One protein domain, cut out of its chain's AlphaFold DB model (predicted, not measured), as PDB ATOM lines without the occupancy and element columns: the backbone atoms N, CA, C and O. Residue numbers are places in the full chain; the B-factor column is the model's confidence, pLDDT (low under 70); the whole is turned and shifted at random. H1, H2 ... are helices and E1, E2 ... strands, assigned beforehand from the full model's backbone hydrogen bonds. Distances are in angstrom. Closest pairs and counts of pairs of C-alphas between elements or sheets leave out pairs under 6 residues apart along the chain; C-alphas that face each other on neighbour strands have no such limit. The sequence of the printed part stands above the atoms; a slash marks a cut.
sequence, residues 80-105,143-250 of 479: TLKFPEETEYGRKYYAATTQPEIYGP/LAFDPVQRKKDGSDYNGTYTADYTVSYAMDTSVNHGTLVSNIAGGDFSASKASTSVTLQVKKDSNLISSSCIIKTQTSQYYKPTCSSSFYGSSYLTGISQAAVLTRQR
ATOM      1  N   THR A  80     -30.862 -49.356   5.097       86.50
ATOM      2  CA  THR A  80     -31.930 -48.630   5.788       86.50
ATOM      3  C   THR A  80     -31.532 -48.428   7.238       86.50
ATOM      4  O   THR A  80     -30.948 -49.318   7.866       86.50
ATOM      5  N   LEU A  81     -31.848 -47.260   7.782       86.94
ATOM      6  CA  LEU A  81     -31.708 -46.977   9.200       86.94
ATOM      7  C   LEU A  81     -33.063 -47.094   9.867       86.94
ATOM      8  O   LEU A  81     -34.016 -46.440   9.451       86.94
ATOM      9  N   LYS A  82     -33.129 -47.874  10.942       88.06
ATOM     10  CA  LYS A  82     -34.274 -47.912  11.848       88.06
ATOM     11  C   LYS A  82     -33.870 -47.325  13.189       88.06
ATOM     12  O   LYS A  82     -32.925 -47.797  13.814       88.06
ATOM     13  N   PHE A  83     -34.602 -46.324  13.639       82.62
ATOM     14  CA  PHE A  83     -34.344 -45.664  14.911       82.62
ATOM     15  C   PHE A  83     -35.300 -46.192  15.983       82.62
ATOM     16  O   PHE A  83     -36.468 -46.443  15.665       82.62
ATOM     17  N   PRO A  84     -34.833 -46.381  17.227       78.06
ATOM     18  CA  PRO A  84     -35.706 -46.730  18.337       78.06
ATOM     19  C   PRO A  84     -36.622 -45.554  18.711       78.06
ATOM     20  O   PRO A  84     -36.372 -44.407  18.344       78.06
ATOM     21  N   GLU A  85     -37.698 -45.854  19.440       76.06
ATOM     22  CA  GLU A  85     -38.390 -44.830  20.227       76.06
ATOM     23  C   GLU A  85     -37.496 -44.481  21.422       76.06
ATOM     24  O   GLU A  85     -36.978 -45.379  22.087       76.06
ATOM     25  N   GLU A  86     -37.308 -43.194  21.695       68.38
ATOM     26  CA  GLU A  86     -36.485 -42.730  22.814       68.38
ATOM     27  C   GLU A  86     -37.267 -41.776  23.710       68.38
ATOM     28  O   GLU A  86     -38.164 -41.058  23.264       68.38
ATOM     29  N   THR A  87     -36.925 -41.770  24.998       58.62
ATOM     30  CA  THR A  87     -37.482 -40.832  25.974       58.62
ATOM     31  C   THR A  87     -36.353 -40.049  26.626       58.62
ATOM     32  O   THR A  87     -35.482 -40.639  27.257       58.62
ATOM     33  N   GLU A  88     -36.387 -38.723  26.520       56.69
ATOM     34  CA  GLU A  88     -35.387 -37.835  27.120       56.69
ATOM     35  C   GLU A  88     -36.094 -36.668  27.819       56.69
ATOM     36  O   GLU A  88     -36.942 -36.002  27.223       56.69
ATOM     37  N   TYR A  89     -35.792 -36.426  29.098       56.44
ATOM     38  CA  TYR A  89     -36.413 -35.358  29.905       56.44
ATOM     39  C   TYR A  89     -37.960 -35.326  29.845       56.44
ATOM     40  O   TYR A  89     -38.567 -34.258  29.777       56.44
ATOM     41  N   GLY A  90     -38.610 -36.498  29.822       57.12
ATOM     42  CA  GLY A  90     -40.074 -36.624  29.734       57.12
ATOM     43  C   GLY A  90     -40.669 -36.397  28.336       57.12
ATOM     44  O   GLY A  90     -41.889 -36.396  28.188       57.12
ATOM     45  N   ARG A  91     -39.832 -36.221  27.307       61.88
ATOM     46  CA  ARG A  91     -40.236 -36.058  25.902       61.88
ATOM     47  C   ARG A  91     -40.065 -37.374  25.159       61.88
ATOM     48  O   ARG A  91     -39.048 -38.036  25.339       61.88
ATOM     49  N   LYS A  92     -41.032 -37.728  24.311       63.41
ATOM     50  CA  LYS A  92     -40.969 -38.921  23.456       63.41
ATOM     51  C   LYS A  92     -40.532 -38.558  22.042       63.41
ATOM     52  O   LYS A  92     -41.140 -37.686  21.413       63.41
ATOM     53  N   TYR A  93     -39.521 -39.263  21.550       68.75
ATOM     54  CA  TYR A  93     -39.098 -39.270  20.156       68.75
ATOM     55  C   TYR A  93     -39.571 -40.564  19.516       68.75
ATOM     56  O   TYR A  93     -39.264 -41.651  20.000       68.75
ATOM     57  N   TYR A  94     -40.323 -40.455  18.430       67.81
ATOM     58  CA  TYR A  94     -40.917 -41.624  17.794       67.81
ATOM     59  C   TYR A  94     -39.911 -42.352  16.898       67.81
ATOM     60  O   TYR A  94     -39.098 -41.723  16.208       67.81
ATOM     61  N   ALA A  95     -40.034 -43.681  16.851       71.94
ATOM     62  CA  ALA A  95     -39.320 -44.504  15.885       71.94
ATOM     63  C   ALA A  95     -39.595 -44.000  14.459       71.94
ATOM     64  O   ALA A  95     -40.741 -43.744  14.085       71.94
ATOM     65  N   ALA A  96     -38.547 -43.885  13.649       78.69
ATOM     66  CA  ALA A  96     -38.701 -43.687  12.211       78.69
ATOM     67  C   ALA A  96     -37.655 -44.494  11.450       78.69
ATOM     68  O   ALA A  96     -36.681 -44.980  12.035       78.69
ATOM     69  N   THR A  97     -37.873 -44.619  10.147       80.88
ATOM     70  CA  THR A  97     -37.036 -45.394   9.235       80.88
ATOM     71  C   THR A  97     -36.653 -44.513   8.050       80.88
ATOM     72  O   THR A  97     -37.482 -43.724   7.592       80.88
ATOM     73  N   THR A  98     -35.417 -44.617   7.561       81.94
ATOM     74  CA  THR A  98     -35.016 -43.963   6.302       81.94
ATOM     75  C   THR A  98     -35.539 -44.733   5.094       81.94
ATOM     76  O   THR A  98     -35.844 -45.924   5.183       81.94
ATOM     77  N   GLN A  99     -35.557 -44.077   3.936       79.62
ATOM     78  CA  GLN A  99     -35.586 -44.806   2.672       79.62
ATOM     79  C   GLN A  99     -34.273 -45.594   2.476       79.62
ATOM     80  O   GLN A  99     -33.284 -45.314   3.169       79.62
ATOM     81  N   PRO A 100     -34.261 -46.621   1.607       81.81
ATOM     82  CA  PRO A 100     -33.034 -47.305   1.223       81.81
ATOM     83  C   PRO A 100     -32.038 -46.335   0.584       81.81
ATOM     84  O   PRO A 100     -32.371 -45.643  -0.372       81.81
ATOM     85  N   GLU A 101     -30.817 -46.323   1.103       80.31
ATOM     86  CA  GLU A 101     -29.703 -45.503   0.622       80.31
ATOM     87  C   GLU A 101     -28.601 -46.373   0.047       80.31
ATOM     88  O   GLU A 101     -28.400 -47.496   0.507       80.31
ATOM     89  N   ILE A 102     -27.835 -45.853  -0.910       80.25
ATOM     90  CA  ILE A 102     -26.730 -46.602  -1.515       80.25
ATOM     91  C   ILE A 102     -25.663 -46.900  -0.444       80.25
ATOM     92  O   ILE A 102     -25.077 -46.012   0.171       80.25
ATOM     93  N   TYR A 103     -25.393 -48.185  -0.245       80.56
ATOM     94  CA  TYR A 103     -24.452 -48.769   0.705       80.56
ATOM     95  C   TYR A 103     -23.631 -49.895   0.052       80.56
ATOM     96  O   TYR A 103     -23.630 -51.049   0.484       80.56
ATOM     97  N   GLY A 104     -22.929 -49.564  -1.027       81.56
ATOM     98  CA  GLY A 104     -21.998 -50.447  -1.718       81.56
ATOM     99  C   GLY A 104     -21.862 -50.105  -3.203       81.56
ATOM    100  O   GLY A 104     -22.604 -49.264  -3.716       81.56
ATOM    101  N   PRO A 105     -20.907 -50.733  -3.912       85.44
ATOM    102  CA  PRO A 105     -20.827 -50.619  -5.364       85.44
ATOM    103  C   PRO A 105     -22.065 -51.258  -6.002       85.44
ATOM    104  O   PRO A 105     -22.495 -52.325  -5.586       85.44
ATOM    105  N   LEU A 143     -20.917 -41.157   5.101       78.25
ATOM    106  CA  LEU A 143     -22.195 -41.472   4.481       78.25
ATOM    107  C   LEU A 143     -23.252 -40.533   5.055       78.25
ATOM    108  O   LEU A 143     -23.513 -40.538   6.259       78.25
ATOM    109  N   ALA A 144     -23.843 -39.717   4.189       79.12
ATOM    110  CA  ALA A 144     -25.013 -38.925   4.518       79.12
ATOM    111  C   ALA A 144     -26.272 -39.694   4.117       79.12
ATOM    112  O   ALA A 144     -26.279 -40.345   3.078       79.12
ATOM    113  N   PHE A 145     -27.309 -39.586   4.936       78.06
ATOM    114  CA  PHE A 145     -28.622 -40.154   4.654       78.06
ATOM    115  C   PHE A 145     -29.602 -39.035   4.324       78.06
ATOM    116  O   PHE A 145     -29.430 -37.902   4.804       78.06
ATOM    117  N   ASP A 146     -30.645 -39.366   3.568       77.75
ATOM    118  CA  ASP A 146     -31.765 -38.469   3.346       77.75
ATOM    119  C   ASP A 146     -32.352 -37.951   4.672       77.75
ATOM    120  O   ASP A 146     -32.365 -38.661   5.691       77.75
ATOM    121  N   PRO A 147     -32.845 -36.699   4.693       79.19
ATOM    122  CA  PRO A 147     -33.432 -36.114   5.886       79.19
ATOM    123  C   PRO A 147     -34.608 -36.953   6.421       79.19
ATOM    124  O   PRO A 147     -35.582 -37.227   5.720       79.19
ATOM    125  N   VAL A 148     -34.543 -37.339   7.694       78.19
ATOM    126  CA  VAL A 148     -35.537 -38.211   8.333       78.19
ATOM    127  C   VAL A 148     -36.612 -37.375   9.005       78.19
ATOM    128  O   VAL A 148     -36.308 -36.548   9.866       78.19
ATOM    129  N   GLN A 149     -37.875 -37.632   8.660       77.94
ATOM    130  CA  GLN A 149     -39.014 -37.076   9.388       77.94
ATOM    131  C   GLN A 149     -39.109 -37.703  10.781       77.94
ATOM    132  O   GLN A 149     -39.072 -38.925  10.951       77.94
ATOM    133  N   ARG A 150     -39.252 -36.850  11.785       75.88
ATOM    134  CA  ARG A 150     -39.350 -37.199  13.196       75.88
ATOM    135  C   ARG A 150     -40.567 -36.547  13.805       75.88
ATOM    136  O   ARG A 150     -40.942 -35.442  13.434       75.88
ATOM    137  N   LYS A 151     -41.113 -37.228  14.808       75.38
ATOM    138  CA  LYS A 151     -42.139 -36.696  15.695       75.38
ATOM    139  C   LYS A 151     -41.553 -36.486  17.073       75.38
ATOM    140  O   LYS A 151     -40.790 -37.330  17.552       75.38
ATOM    141  N   LYS A 152     -41.928 -35.384  17.708       75.00
ATOM    142  CA  LYS A 152     -41.570 -35.082  19.092       75.00
ATOM    143  C   LYS A 152     -42.797 -34.606  19.842       75.00
ATOM    144  O   LYS A 152     -43.446 -33.650  19.419       75.00
ATOM    145  N   ASP A 153     -43.074 -35.255  20.963       75.50
ATOM    146  CA  ASP A 153     -44.078 -34.790  21.914       75.50
ATOM    147  C   ASP A 153     -43.455 -33.842  22.937       75.50
ATOM    148  O   ASP A 153     -42.340 -34.061  23.422       75.50
ATOM    149  N   GLY A 154     -44.185 -32.783  23.269       71.12
ATOM    150  CA  GLY A 154     -43.769 -31.785  24.239       71.12
ATOM    151  C   GLY A 154     -44.933 -31.228  25.041       71.12
ATOM    152  O   GLY A 154     -46.098 -31.328  24.657       71.12
ATOM    153  N   SER A 155     -44.584 -30.614  26.163       70.94
ATOM    154  CA  SER A 155     -45.493 -29.829  26.984       70.94
ATOM    155  C   SER A 155     -44.813 -28.531  27.392       70.94
ATOM    156  O   SER A 155     -43.616 -28.523  27.693       70.94
ATOM    157  N   ASP A 156     -45.569 -27.446  27.429       69.06
ATOM    158  CA  ASP A 156     -45.177 -26.201  28.081       69.06
ATOM    159  C   ASP A 156     -46.320 -25.698  28.979       69.06
ATOM    160  O   ASP A 156     -47.314 -26.394  29.190       69.06
ATOM    161  N   TYR A 157     -46.177 -24.493  29.537       66.75
ATOM    162  CA  TYR A 157     -47.190 -23.891  30.409       66.75
ATOM    163  C   TYR A 157     -48.561 -23.677  29.729       66.75
ATOM    164  O   TYR A 157     -49.555 -23.504  30.433       66.75
ATOM    165  N   ASN A 158     -48.629 -23.697  28.392       67.62
ATOM    166  CA  ASN A 158     -49.844 -23.450  27.609       67.62
ATOM    167  C   ASN A 158     -50.527 -24.740  27.127       67.62
ATOM    168  O   ASN A 158     -51.633 -24.672  26.586       67.62
ATOM    169  N   GLY A 159     -49.898 -25.910  27.289       72.31
ATOM    170  CA  GLY A 159     -50.493 -27.176  26.876       72.31
ATOM    171  C   GLY A 159     -49.508 -28.233  26.393       72.31
ATOM    172  O   GLY A 159     -48.301 -28.153  26.619       72.31
ATOM    173  N   THR A 160     -50.042 -29.251  25.718       77.56
ATOM    174  CA  THR A 160     -49.259 -30.333  25.102       77.56
ATOM    175  C   THR A 160     -49.380 -30.292  23.587       77.56
ATOM    176  O   THR A 160     -50.420 -29.920  23.043       77.56
ATOM    177  N   TYR A 161     -48.317 -30.674  22.891       75.06
ATOM    178  CA  TYR A 161     -48.239 -30.615  21.435       75.06
ATOM    179  C   TYR A 161     -47.333 -31.714  20.871       75.06
ATOM    180  O   TYR A 161     -46.481 -32.269  21.569       75.06
ATOM    181  N   THR A 162     -47.523 -32.011  19.590       77.12
ATOM    182  CA  THR A 162     -46.667 -32.872  18.770       77.12
ATOM    183  C   THR A 162     -46.138 -32.054  17.609       77.12
ATOM    184  O   THR A 162     -46.924 -31.451  16.880       77.12
ATOM    185  N   ALA A 163     -44.825 -32.052  17.414       74.00
ATOM    186  CA  ALA A 163     -44.216 -31.456  16.233       74.00
ATOM    187  C   ALA A 163     -43.648 -32.516  15.300       74.00
ATOM    188  O   ALA A 163     -42.971 -33.442  15.761       74.00
ATOM    189  N   ASP A 164     -43.838 -32.297  14.003       75.56
ATOM    190  CA  ASP A 164     -43.063 -32.952  12.960       75.56
ATOM    191  C   ASP A 164     -41.846 -32.083  12.611       75.56
ATOM    192  O   ASP A 164     -41.948 -30.861  12.449       75.56
ATOM    193  N   TYR A 165     -40.678 -32.703  12.513       72.00
ATOM    194  CA  TYR A 165     -39.435 -32.034  12.141       72.00
ATOM    195  C   TYR A 165     -38.536 -32.973  11.353       72.00
ATOM    196  O   TYR A 165     -38.650 -34.193  11.441       72.00
ATOM    197  N   THR A 166     -37.613 -32.403  10.587       75.06
ATOM    198  CA  THR A 166     -36.691 -33.189   9.764       75.06
ATOM    199  C   THR A 166     -35.277 -33.124  10.327       75.06
ATOM    200  O   THR A 166     -34.807 -32.039  10.669       75.06
ATOM    201  N   VAL A 167     -34.592 -34.267  10.409       75.06
ATOM    202  CA  VAL A 167     -33.201 -34.361  10.877       75.06
ATOM    203  C   VAL A 167     -32.338 -35.045   9.830       75.06
ATOM    204  O   VAL A 167     -32.641 -36.158   9.403       75.06
ATOM    205  N   SER A 168     -31.229 -34.411   9.460       78.19
ATOM    206  CA  SER A 168     -30.228 -35.016   8.582       78.19
ATOM    207  C   SER A 168     -29.162 -35.730   9.408       78.19
ATOM    208  O   SER A 168     -28.501 -35.112  10.247       78.19
ATOM    209  N   TYR A 169     -28.970 -37.021   9.142       80.06
ATOM    210  CA  TYR A 169     -27.972 -37.849   9.815       80.06
ATOM    211  C   TYR A 169     -26.789 -38.149   8.901       80.06
ATOM    212  O   TYR A 169     -26.906 -38.195   7.673       80.06
ATOM    213  N   ALA A 170     -25.640 -38.377   9.520       82.12
ATOM    214  CA  ALA A 170     -24.447 -38.847   8.850       82.12
ATOM    215  C   ALA A 170     -23.702 -39.863   9.717       82.12
ATOM    216  O   ALA A 170     -23.798 -39.837  10.947       82.12
ATOM    217  N   MET A 171     -22.942 -40.745   9.077       82.81
ATOM    218  CA  MET A 171     -22.023 -41.642   9.766       82.81
ATOM    219  C   MET A 171     -20.688 -41.708   9.052       82.81
ATOM    220  O   MET A 171     -20.632 -41.818   7.825       82.81
ATOM    221  N   ASP A 172     -19.618 -41.692   9.834       82.88
ATOM    222  CA  ASP A 172     -18.294 -41.974   9.315       82.88
ATOM    223  C   ASP A 172     -18.147 -43.476   9.115       82.88
ATOM    224  O   ASP A 172     -18.475 -44.300   9.970       82.88
ATOM    225  N   THR A 173     -17.675 -43.835   7.936       77.94
ATOM    226  CA  THR A 173     -17.469 -45.207   7.512       77.94
ATOM    227  C   THR A 173     -16.136 -45.293   6.792       77.94
ATOM    228  O   THR A 173     -15.549 -44.300   6.359       77.94
ATOM    229  N   SER A 174     -15.617 -46.505   6.702       77.62
ATOM    230  CA  SER A 174     -14.351 -46.760   6.048       77.62
ATOM    231  C   SER A 174     -14.462 -48.017   5.211       77.62
ATOM    232  O   SER A 174     -15.135 -48.975   5.594       77.62
ATOM    233  N   VAL A 175     -13.832 -47.999   4.046       77.12
ATOM    234  CA  VAL A 175     -13.787 -49.150   3.149       77.12
ATOM    235  C   VAL A 175     -12.367 -49.302   2.632       77.12
ATOM    236  O   VAL A 175     -11.701 -48.305   2.346       77.12
ATOM    237  N   ASN A 176     -11.872 -50.534   2.574       81.19
ATOM    238  CA  ASN A 176     -10.608 -50.807   1.902       81.19
ATOM    239  C   ASN A 176     -10.865 -50.975   0.390       81.19
ATOM    240  O   ASN A 176     -11.995 -51.198  -0.060       81.19
ATOM    241  N   HIS A 177      -9.814 -50.826  -0.403       85.56
ATOM    242  CA  HIS A 177      -9.926 -50.935  -1.852       85.56
ATOM    243  C   HIS A 177     -10.226 -52.384  -2.284       85.56
ATOM    244  O   HIS A 177     -11.168 -52.612  -3.050       85.56
ATOM    245  N   GLY A 178      -9.523 -53.365  -1.704       83.88
ATOM    246  CA  GLY A 178      -9.709 -54.788  -2.000       83.88
ATOM    247  C   GLY A 178     -11.137 -55.313  -1.792       83.88
ATOM    248  O   GLY A 178     -11.631 -56.073  -2.624       83.88
ATOM    249  N   THR A 179     -11.865 -54.874  -0.759       84.69
ATOM    250  CA  THR A 179     -13.263 -55.278  -0.512       84.69
ATOM    251  C   THR A 179     -14.205 -54.701  -1.567       84.69
ATOM    252  O   THR A 179     -15.123 -55.395  -1.997       84.69
ATOM    253  N   LEU A 180     -13.995 -53.467  -2.049       86.56
ATOM    254  CA  LEU A 180     -14.809 -52.924  -3.149       86.56
ATOM    255  C   LEU A 180     -14.603 -53.720  -4.440       86.56
ATOM    256  O   LEU A 180     -15.572 -54.074  -5.109       86.56
ATOM    257  N   VAL A 181     -13.349 -54.027  -4.766       90.75
ATOM    258  CA  VAL A 181     -12.976 -54.843  -5.930       90.75
ATOM    259  C   VAL A 181     -13.569 -56.252  -5.819       90.75
ATOM    260  O   VAL A 181     -14.176 -56.741  -6.773       90.75
ATOM    261  N   SER A 182     -13.470 -56.868  -4.641       90.19
ATOM    262  CA  SER A 182     -14.048 -58.183  -4.334       90.19
ATOM    263  C   SER A 182     -15.568 -58.192  -4.502       90.19
ATOM    264  O   SER A 182     -16.112 -59.107  -5.127       90.19
ATOM    265  N   ASN A 183     -16.242 -57.134  -4.031       88.00
ATOM    266  CA  ASN A 183     -17.683 -56.946  -4.192       88.00
ATOM    267  C   ASN A 183     -18.108 -56.830  -5.656       88.00
ATOM    268  O   ASN A 183     -19.157 -57.345  -6.019       88.00
ATOM    269  N   ILE A 184     -17.312 -56.163  -6.493       93.50
ATOM    270  CA  ILE A 184     -17.605 -56.021  -7.925       93.50
ATOM    271  C   ILE A 184     -17.401 -57.353  -8.659       93.50
ATOM    272  O   ILE A 184     -18.217 -57.711  -9.507       93.50
ATOM    273  N   ALA A 185     -16.331 -58.092  -8.349       94.69
ATOM    274  CA  ALA A 185     -15.987 -59.322  -9.063       94.69
ATOM    275  C   ALA A 185     -16.943 -60.480  -8.749       94.69
ATOM    276  O   ALA A 185     -17.623 -60.979  -9.647       94.69
ATOM    277  N   GLY A 186     -16.984 -60.902  -7.482       85.81
ATOM    278  CA  GLY A 186     -17.806 -62.023  -7.020       85.81
ATOM    279  C   GLY A 186     -18.914 -61.576  -6.074       85.81
ATOM    280  O   GLY A 186     -20.067 -61.959  -6.243       85.81
ATOM    281  N   GLY A 187     -18.590 -60.667  -5.153       71.81
ATOM    282  CA  GLY A 187     -19.506 -60.193  -4.120       71.81
ATOM    283  C   GLY A 187     -20.108 -61.317  -3.290       71.81
ATOM    284  O   GLY A 187     -19.574 -62.419  -3.212       71.81
ATOM    285  N   ASP A 188     -21.201 -61.009  -2.609       65.19
ATOM    286  CA  ASP A 188     -21.786 -61.900  -1.618       65.19
ATOM    287  C   ASP A 188     -23.251 -62.140  -1.970       65.19
ATOM    288  O   ASP A 188     -24.149 -61.379  -1.590       65.19
ATOM    289  N   PHE A 189     -23.487 -63.179  -2.775       64.19
ATOM    290  CA  PHE A 189     -24.829 -63.608  -3.153       64.19
ATOM    291  C   PHE A 189     -25.532 -64.258  -1.967       64.19
ATOM    292  O   PHE A 189     -25.589 -65.478  -1.806       64.19
ATOM    293  N   SER A 190     -26.099 -63.400  -1.135       61.72
ATOM    294  CA  SER A 190     -27.002 -63.771  -0.067       61.72
ATOM    295  C   SER A 190     -28.196 -62.831  -0.084       61.72
ATOM    296  O   SER A 190     -28.054 -61.609  -0.068       61.72
ATOM    297  N   ALA A 191     -29.397 -63.409  -0.056       58.22
ATOM    298  CA  ALA A 191     -30.619 -62.652   0.201       58.22
ATOM    299  C   ALA A 191     -30.668 -62.115   1.648       58.22
ATOM    300  O   ALA A 191     -31.536 -61.308   1.979       58.22
ATOM    301  N   SER A 192     -29.741 -62.550   2.510       63.56
ATOM    302  CA  SER A 192     -29.714 -62.190   3.925       63.56
ATOM    303  C   SER A 192     -29.311 -60.733   4.120       63.56
ATOM    304  O   SER A 192     -28.261 -60.283   3.659       63.56
ATOM    305  N   LYS A 193     -30.136 -60.011   4.877       74.75
ATOM    306  CA  LYS A 193     -29.819 -58.671   5.368       74.75
ATOM    307  C   LYS A 193     -28.914 -58.772   6.591       74.75
ATOM    308  O   LYS A 193     -29.121 -59.626   7.450       74.75
ATOM    309  N   ALA A 194     -27.930 -57.884   6.684       76.25
ATOM    310  CA  ALA A 194     -27.072 -57.763   7.857       76.25
ATOM    311  C   ALA A 194     -27.437 -56.493   8.630       76.25
ATOM    312  O   ALA A 194     -27.264 -55.386   8.115       76.25
ATOM    313  N   SER A 195     -27.911 -56.654   9.865       84.44
ATOM    314  CA  SER A 195     -28.249 -55.543  10.757       84.44
ATOM    315  C   SER A 195     -27.147 -55.322  11.788       84.44
ATOM    316  O   SER A 195     -26.646 -56.277  12.375       84.44
ATOM    317  N   THR A 196     -26.769 -54.066  12.017       85.19
ATOM    318  CA  THR A 196     -25.817 -53.688  13.068       85.19
ATOM    319  C   THR A 196     -26.286 -52.428  13.777       85.19
ATOM    320  O   THR A 196     -26.825 -51.520  13.142       85.19
ATOM    321  N   SER A 197     -26.071 -52.355  15.087       87.44
ATOM    322  CA  SER A 197     -26.261 -51.110  15.831       87.44
ATOM    323  C   SER A 197     -25.191 -50.105  15.410       87.44
ATOM    324  O   SER A 197     -24.012 -50.455  15.318       87.44
ATOM    325  N   VAL A 198     -25.606 -48.873  15.131       85.19
ATOM    326  CA  VAL A 198     -24.741 -47.755  14.748       85.19
ATOM    327  C   VAL A 198     -25.083 -46.518  15.562       85.19
ATOM    328  O   VAL A 198     -26.212 -46.351  16.028       85.19
ATOM    329  N   THR A 199     -24.101 -45.634  15.674       84.31
ATOM    330  CA  THR A 199     -24.249 -44.325  16.297       84.31
ATOM    331  C   THR A 199     -24.081 -43.260  15.224       84.31
ATOM    332  O   THR A 199     -23.034 -43.183  14.584       84.31
ATOM    333  N   LEU A 200     -25.118 -42.459  15.004       82.62
ATOM    334  CA  LEU A 200     -25.179 -41.466  13.935       82.62
ATOM    335  C   LEU A 200     -24.977 -40.059  14.485       82.62
ATOM    336  O   LEU A 200     -25.494 -39.732  15.550       82.62
ATOM    337  N   GLN A 201     -24.290 -39.214  13.723       80.44
ATOM    338  CA  GLN A 201     -24.126 -37.800  14.045       80.44
ATOM    339  C   GLN A 201     -25.221 -36.978  13.361       80.44
ATOM    340  O   GLN A 201     -25.493 -37.152  12.168       80.44
ATOM    341  N   VAL A 202     -25.842 -36.057  14.100       74.31
ATOM    342  CA  VAL A 202     -26.746 -35.053  13.520       74.31
ATOM    343  C   VAL A 202     -25.918 -33.991  12.787       74.31
ATOM    344  O   VAL A 202     -24.976 -33.431  13.353       74.31
ATOM    345  N   LYS A 203     -26.249 -33.686  11.523       70.25
ATOM    346  CA  LYS A 203     -25.533 -32.653  10.751       70.25
ATOM    347  C   LYS A 203     -25.779 -31.251  11.330       70.25
ATOM    348  O   LYS A 203     -26.921 -30.811  11.461       70.25
ATOM    349  N   LYS A 204     -24.677 -30.536  11.591       54.19
ATOM    350  CA  LYS A 204     -24.598 -29.233  12.281       54.19
ATOM    351  C   LYS A 204     -25.384 -28.086  11.616       54.19
ATOM    352  O   LYS A 204     -25.735 -27.138  12.308       54.19
ATOM    353  N   ASP A 205     -25.733 -28.208  10.332       51.53
ATOM    354  CA  ASP A 205     -26.296 -27.108   9.528       51.53
ATOM    355  C   ASP A 205     -27.797 -27.234   9.220       51.53
ATOM    356  O   ASP A 205     -28.313 -26.590   8.308       51.53
ATOM    357  N   SER A 206     -28.533 -28.050   9.973       50.44
ATOM    358  CA  SER A 206     -29.988 -28.112   9.827       50.44
ATOM    359  C   SER A 206     -30.663 -27.241  10.883       50.44
ATOM    360  O   SER A 206     -30.788 -27.618  12.047       50.44
ATOM    361  N   ASN A 207     -31.151 -26.067  10.472       52.12
ATOM    362  CA  ASN A 207     -32.343 -25.518  11.115       52.12
ATOM    363  C   ASN A 207     -33.384 -26.639  11.055       52.12
ATOM    364  O   ASN A 207     -33.716 -27.081   9.956       52.12
ATOM    365  N   LEU A 208     -33.838 -27.156  12.198       56.78
ATOM    366  CA  LEU A 208     -34.911 -28.143  12.208       56.78
ATOM    367  C   LEU A 208     -36.128 -27.483  11.557       56.78
ATOM    368  O   LEU A 208     -36.755 -26.600  12.141       56.78
ATOM    369  N   ILE A 209     -36.424 -27.858  10.316       54.91
ATOM    370  CA  ILE A 209     -37.568 -27.311   9.598       54.91
ATOM    371  C   ILE A 209     -38.794 -27.998  10.192       54.91
ATOM    372  O   ILE A 209     -38.992 -29.199   9.999       54.91
ATOM    373  N   SER A 210     -39.577 -27.243  10.961       56.66
ATOM    374  CA  SER A 210     -40.899 -27.668  11.413       56.66
ATOM    375  C   SER A 210     -41.774 -27.897  10.188       56.66
ATOM    376  O   SER A 210     -42.104 -26.936   9.492       56.66
ATOM    377  N   SER A 211     -42.166 -29.142   9.928       59.72
ATOM    378  CA  SER A 211     -43.104 -29.468   8.849       59.72
ATOM    379  C   SER A 211     -44.559 -29.332   9.306       59.72
ATOM    380  O   SER A 211     -45.411 -28.969   8.497       59.72
ATOM    381  N   SER A 212     -44.855 -29.543  10.597       69.56
ATOM    382  CA  SER A 212     -46.184 -29.316  11.183       69.56
ATOM    383  C   SER A 212     -46.149 -29.228  12.725       69.56
ATOM    384  O   SER A 212     -45.193 -29.673  13.367       69.56
ATOM    385  N   CYS A 213     -47.193 -28.650  13.330       70.69
ATOM    386  CA  CYS A 213     -47.406 -28.622  14.780       70.69
ATOM    387  C   CYS A 213     -48.875 -28.941  15.090       70.69
ATOM    388  O   CYS A 213     -49.776 -28.255  14.607       70.69
ATOM    389  N   ILE A 214     -49.113 -29.969  15.902       75.25
ATOM    390  CA  ILE A 214     -50.442 -30.408  16.337       75.25
ATOM    391  C   ILE A 214     -50.565 -30.159  17.837       75.25
ATOM    392  O   ILE A 214     -49.811 -30.723  18.628       75.25
ATOM    393  N   ILE A 215     -51.534 -29.345  18.246       72.56
ATOM    394  CA  ILE A 215     -51.800 -29.072  19.661       72.56
ATOM    395  C   ILE A 215     -52.738 -30.158  20.201       72.56
ATOM    396  O   ILE A 215     -53.837 -30.342  19.683       72.56
ATOM    397  N   LYS A 216     -52.296 -30.888  21.230       75.62
ATOM    398  CA  LYS A 216     -53.021 -32.008  21.853       75.62
ATOM    399  C   LYS A 216     -53.936 -31.542  22.987       75.62
ATOM    400  O   LYS A 216     -55.077 -31.983  23.071       75.62
ATOM    401  N   THR A 217     -53.460 -30.640  23.844       72.81
ATOM    402  CA  THR A 217     -54.256 -30.007  24.913       72.81
ATOM    403  C   THR A 217     -53.854 -28.546  25.070       72.81
ATOM    404  O   THR A 217     -52.696 -28.216  24.831       72.81
ATOM    405  N   GLN A 218     -54.785 -27.675  25.475       66.56
ATOM    406  CA  GLN A 218     -54.506 -26.269  25.798       66.56
ATOM    407  C   GLN A 218     -55.004 -25.926  27.201       66.56
ATOM    408  O   GLN A 218     -56.121 -26.292  27.572       66.56
ATOM    409  N   THR A 219     -54.199 -25.190  27.963       63.78
ATOM    410  CA  THR A 219     -54.636 -24.519  29.188       63.78
ATOM    411  C   THR A 219     -55.141 -23.126  28.808       63.78
ATOM    412  O   THR A 219     -54.444 -22.308  28.215       63.78
ATOM    413  N   SER A 220     -56.426 -22.891  29.059       59.38
ATOM    414  CA  SER A 220     -57.174 -21.696  28.656       59.38
ATOM    415  C   SER A 220     -56.535 -20.398  29.187       59.38
ATOM    416  O   SER A 220     -56.760 -20.053  30.344       59.38
ATOM    417  N   GLN A 221     -55.786 -19.675  28.336       54.22
ATOM    418  CA  GLN A 221     -55.797 -18.196  28.246       54.22
ATOM    419  C   GLN A 221     -54.938 -17.592  27.110       54.22
ATOM    420  O   GLN A 221     -55.114 -16.416  26.810       54.22
ATOM    421  N   TYR A 222     -54.069 -18.349  26.426       55.72
ATOM    422  CA  TYR A 222     -53.246 -17.824  25.320       55.72
ATOM    423  C   TYR A 222     -53.186 -18.793  24.130       55.72
ATOM    424  O   TYR A 222     -52.490 -19.804  24.170       55.72
ATOM    425  N   TYR A 223     -53.895 -18.467  23.043       56.44
ATOM    426  CA  TYR A 223     -53.864 -19.246  21.802       56.44
ATOM    427  C   TYR A 223     -52.534 -19.030  21.065       56.44
ATOM    428  O   TYR A 223     -52.251 -17.927  20.592       56.44
ATOM    429  N   LYS A 224     -51.723 -20.085  20.936       60.34
ATOM    430  CA  LYS A 224     -50.536 -20.101  20.069       60.34
ATOM    431  C   LYS A 224     -50.745 -21.103  18.932       60.34
ATOM    432  O   LYS A 224     -50.771 -22.296  19.208       60.34
ATOM    433  N   PRO A 225     -50.857 -20.662  17.665       60.47
ATOM    434  CA  PRO A 225     -51.081 -21.559  16.527       60.47
ATOM    435  C   PRO A 225     -49.825 -22.331  16.092       60.47
ATOM    436  O   PRO A 225     -49.890 -23.126  15.160       60.47
ATOM    437  N   THR A 226     -48.673 -22.081  16.719       65.00
ATOM    438  CA  THR A 226     -47.386 -22.663  16.334       65.00
ATOM    439  C   THR A 226     -46.597 -23.129  17.554       65.00
ATOM    440  O   THR A 226     -46.630 -22.519  18.625       65.00
ATOM    441  N   CYS A 227     -45.863 -24.226  17.379       67.19
ATOM    442  CA  CYS A 227     -44.923 -24.743  18.365       67.19
ATOM    443  C   CYS A 227     -43.766 -23.741  18.541       67.19
ATOM    444  O   CYS A 227     -43.304 -23.137  17.571       67.19
ATOM    445  N   SER A 228     -43.274 -23.562  19.772       65.62
ATOM    446  CA  SER A 228     -42.173 -22.628  20.064       65.62
ATOM    447  C   SER A 228     -40.903 -22.954  19.266       65.62
ATOM    448  O   SER A 228     -40.490 -24.109  19.217       65.62
ATOM    449  N   SER A 229     -40.203 -21.946  18.735       61.50
ATOM    450  CA  SER A 229     -38.902 -22.122  18.060       61.50
ATOM    451  C   SER A 229     -37.827 -22.725  18.975       61.50
ATOM    452  O   SER A 229     -36.976 -23.481  18.512       61.50
ATOM    453  N   SER A 230     -37.914 -22.494  20.291       60.12
ATOM    454  CA  SER A 230     -37.064 -23.147  21.301       60.12
ATOM    455  C   SER A 230     -37.253 -24.668  21.379       60.12
ATOM    456  O   SER A 230     -36.372 -25.369  21.873       60.12
ATOM    457  N   PHE A 231     -38.366 -25.199  20.860       58.00
ATOM    458  CA  PHE A 231     -38.616 -26.637  20.752       58.00
ATOM    459  C   PHE A 231     -37.787 -27.300  19.646       58.00
ATOM    460  O   PHE A 231     -37.486 -28.497  19.737       58.00
ATOM    461  N   TYR A 232     -37.407 -26.498  18.646       57.44
ATOM    462  CA  TYR A 232     -36.672 -26.872  17.440       57.44
ATOM    463  C   TYR A 232     -35.211 -26.376  17.450       57.44
ATOM    464  O   TYR A 232     -34.507 -26.503  16.450       57.44
ATOM    465  N   GLY A 233     -34.753 -25.770  18.552       55.19
ATOM    466  CA  GLY A 233     -33.426 -25.162  18.642       55.19
ATOM    467  C   GLY A 233     -32.305 -26.182  18.427       55.19
ATOM    468  O   GLY A 233     -32.191 -27.155  19.174       55.19
ATOM    469  N   SER A 234     -31.449 -25.921  17.436       48.69
ATOM    470  CA  SER A 234     -30.288 -26.745  17.066       48.69
ATOM    471  C   SER A 234     -29.306 -26.981  18.222       48.69
ATOM    472  O   SER A 234     -28.647 -28.017  18.252       48.69
ATOM    473  N   SER A 235     -29.269 -26.090  19.222       49.06
ATOM    474  CA  SER A 235     -28.424 -26.206  20.420       49.06
ATOM    475  C   SER A 235     -28.703 -27.449  21.277       49.06
ATOM    476  O   SER A 235     -27.856 -27.817  22.083       49.06
ATOM    477  N   TYR A 236     -29.862 -28.098  21.111       51.38
ATOM    478  CA  TYR A 236     -30.206 -29.359  21.779       51.38
ATOM    479  C   TYR A 236     -29.915 -30.608  20.945       51.38
ATOM    480  O   TYR A 236     -30.273 -31.679  21.403       51.38
ATOM    481  N   LEU A 237     -29.361 -30.510  19.730       51.56
ATOM    482  CA  LEU A 237     -29.053 -31.677  18.876       51.56
ATOM    483  C   LEU A 237     -27.620 -31.666  18.321       51.56
ATOM    484  O   LEU A 237     -27.118 -32.696  17.873       51.56
ATOM    485  N   THR A 238     -26.928 -30.525  18.362       45.25
ATOM    486  CA  THR A 238     -25.513 -30.425  17.984       45.25
ATOM    487  C   THR A 238     -24.633 -31.208  18.961       45.25
ATOM    488  O   THR A 238     -24.561 -30.855  20.134       45.25
ATOM    489  N   GLY A 239     -23.947 -32.251  18.478       50.19
ATOM    490  CA  GLY A 239     -23.112 -33.140  19.301       50.19
ATOM    491  C   GLY A 239     -23.847 -34.357  19.873       50.19
ATOM    492  O   GLY A 239     -23.227 -35.169  20.556       50.19
ATOM    493  N   ILE A 240     -25.142 -34.512  19.578       57.97
ATOM    494  CA  ILE A 240     -25.899 -35.703  19.961       57.97
ATOM    495  C   ILE A 240     -25.704 -36.805  18.933       57.97
ATOM    496  O   ILE A 240     -25.893 -36.648  17.725       57.97
ATOM    497  N   SER A 241     -25.301 -37.935  19.486       67.06
ATOM    498  CA  SER A 241     -25.123 -39.209  18.831       67.06
ATOM    499  C   SER A 241     -26.420 -40.002  18.972       67.06
ATOM    500  O   SER A 241     -26.835 -40.286  20.090       67.06
ATOM    501  N   GLN A 242     -27.067 -40.344  17.859       75.56
ATOM    502  CA  GLN A 242     -28.326 -41.089  17.868       75.56
ATOM    503  C   GLN A 242     -28.073 -42.571  17.599       75.56
ATOM    504  O   GLN A 242     -27.454 -42.918  16.589       75.56
ATOM    505  N   ALA A 243     -28.593 -43.445  18.459       81.94
ATOM    506  CA  ALA A 243     -28.588 -44.875  18.192       81.94
ATOM    507  C   ALA A 243     -29.550 -45.214  17.040       81.94
ATOM    508  O   ALA A 243     -30.684 -44.739  16.980       81.94
ATOM    509  N   ALA A 244     -29.105 -46.064  16.123       86.94
ATOM    510  CA  ALA A 244     -29.936 -46.631  15.072       86.94
ATOM    511  C   ALA A 244     -29.494 -48.064  14.758       86.94
ATOM    512  O   ALA A 244     -28.386 -48.482  15.084       86.94
ATOM    513  N   VAL A 245     -30.356 -48.820  14.091       88.56
ATOM    514  CA  VAL A 245     -30.025 -50.116  13.502       88.56
ATOM    515  C   VAL A 245     -29.868 -49.921  12.001       88.56
ATOM    516  O   VAL A 245     -30.844 -49.646  11.301       88.56
ATOM    517  N   LEU A 246     -28.640 -50.074  11.509       86.62
ATOM    518  CA  LEU A 246     -28.318 -50.080  10.087       86.62
ATOM    519  C   LEU A 246     -28.532 -51.488   9.538       86.62
ATOM    520  O   LEU A 246     -27.805 -52.411   9.901       86.62
ATOM    521  N   THR A 247     -29.506 -51.647   8.651       87.50
ATOM    522  CA  THR A 247     -29.786 -52.908   7.958       87.50
ATOM    523  C   THR A 247     -29.327 -52.804   6.517       87.50
ATOM    524  O   THR A 247     -29.833 -51.970   5.773       87.50
ATOM    525  N   ARG A 248     -28.374 -53.653   6.130       82.81
ATOM    526  CA  ARG A 248     -27.696 -53.617   4.831       82.81
ATOM    527  C   ARG A 248     -28.084 -54.817   3.985       82.81
ATOM    528  O   ARG A 248     -28.044 -55.946   4.481       82.81
ATOM    529  N   GLN A 249     -28.390 -54.578   2.718       78.12
ATOM    530  CA  GLN A 249     -28.448 -55.629   1.714       78.12
ATOM    531  C   GLN A 249     -27.050 -55.820   1.123       78.12
ATOM    532  O   GLN A 249     -26.376 -54.852   0.765       78.12
ATOM    533  N   ARG A 250     -26.600 -57.073   1.027       73.88
ATOM    534  CA  ARG A 250     -25.305 -57.389   0.412       73.88
ATOM    535  C   ARG A 250     -25.304 -57.049  -1.081       73.88
ATOM    536  O   ARG A 250     -26.359 -56.892  -1.684       73.88
TER     537      ARG A 250
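This is residues 80 to 105 and 143 to 250 of the 479 residues of the protein "Peptidase_S8 domain-containing protein" of Limnohabitans sp. 2KL-51 (UniProt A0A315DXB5). The model is a long rod made of two strongly twisted antiparallel sheets set end to end, the curled sheet E1 E9 E7 E6 and the three-stranded sheet E4 E5 E8, joined where E5 runs on into E6. The one helix, H1, sits at one tip of the rod beyond the end of E6, the small hairpin of E2 and E3 lies beside E4, and the loop of residues 219 to 224 lies at the other tip. The printed part has 134 residues with nine named strands and one named helix, in the order E1 E2 E3 E4 E5 E6 H1 E7 E8 E9, and its class is mostly strand. The whole is loose, with a radius of gyration of the C-alphas of 18.9 A, and spans 68 by 28 by 23 A.

In the largest sheet, E1 is residues 80 to 82, with C-alpha 80 at (-31.930, -48.630, 5.788). E9 is residues 241 to 249, 24.0 A from first to last C-alpha, and it ends with C-alpha 249 at (-28.448, -55.629, 1.714). E7, residues 193 to 202, is the longest strand by residues, measures 25.2 A, and bends by 63 degrees at residue 197. E6 is residues 169 to 176 and 23.1 A long. H1, residues 177 to 185, follows with no residue between and is 12.6 A long; C-alpha 185 is at (-15.987, -59.322, -9.063). In the second sheet, E4 is residues 148 to 156 and 25.0 A long, E5 is residues 159 to 167 and 24.6 A, and E8 is residues 210 to 218 and 19.9 A. The short strands E2, residues 86 to 88, and E3, residues 91 to 93, make a sheet of two.

The largest sheet runs E1, E9, E7, E6, with E1 and E6 as edge strands. Its strands' lines turn by 49 degrees from edge to edge, and the way across it turns by 110 degrees. E1 and E9 are antiparallel, with N 80 and O 247 2.9 A apart. E9 and E7 are antiparallel at 149 degrees; N 198 and O 244 are 2.8 A apart, within hydrogen-bond range. The pairing of E7 is staggered: residues 193 to 201 pair with E9, and residues 201 to 202 with E6, where N 201 and O 170 are 2.9 A apart. Residues 143 to 144 pair with residues 170 to 171 of E6, antiparallel. E5 runs on into E6 across a break of 1 residue, at 30 degrees, and the two meet only through their link. In the second sheet E5 is the inner strand. E4 and E5 form an antiparallel hairpin, with N 150 and O 165 2.7 A apart. E5 and E8 are antiparallel at 166 degrees, with N 162 and O 214 2.8 A apart. E2 and E3 form another hairpin, with N 93 and O 86 2.8 A apart. The closest C-alphas of E3 and E4 are those of Tyr 93 and Lys 152, 5.0 A apart. H1 is on neither of the two larger sheets, and it is apart from E9 and from E8. Every O i to N i+4 pair of H1 is within hydrogen-bond range.

The two C-alphas farthest apart are those of Ala 185 and Gln 221, at 68.3 A. Residues 106 to 142 are cut out, and C-alphas 105 and 143 are 13.5 A apart across the cut. The link from E8 to E9, residues 219 to 240, is long; residues 94 to 105 also hold no named element. The mean pLDDT of the printed part is 72.3, and 50 residues are under 70, among them residues 86 to 94, 204 to 212 and 218 to 241.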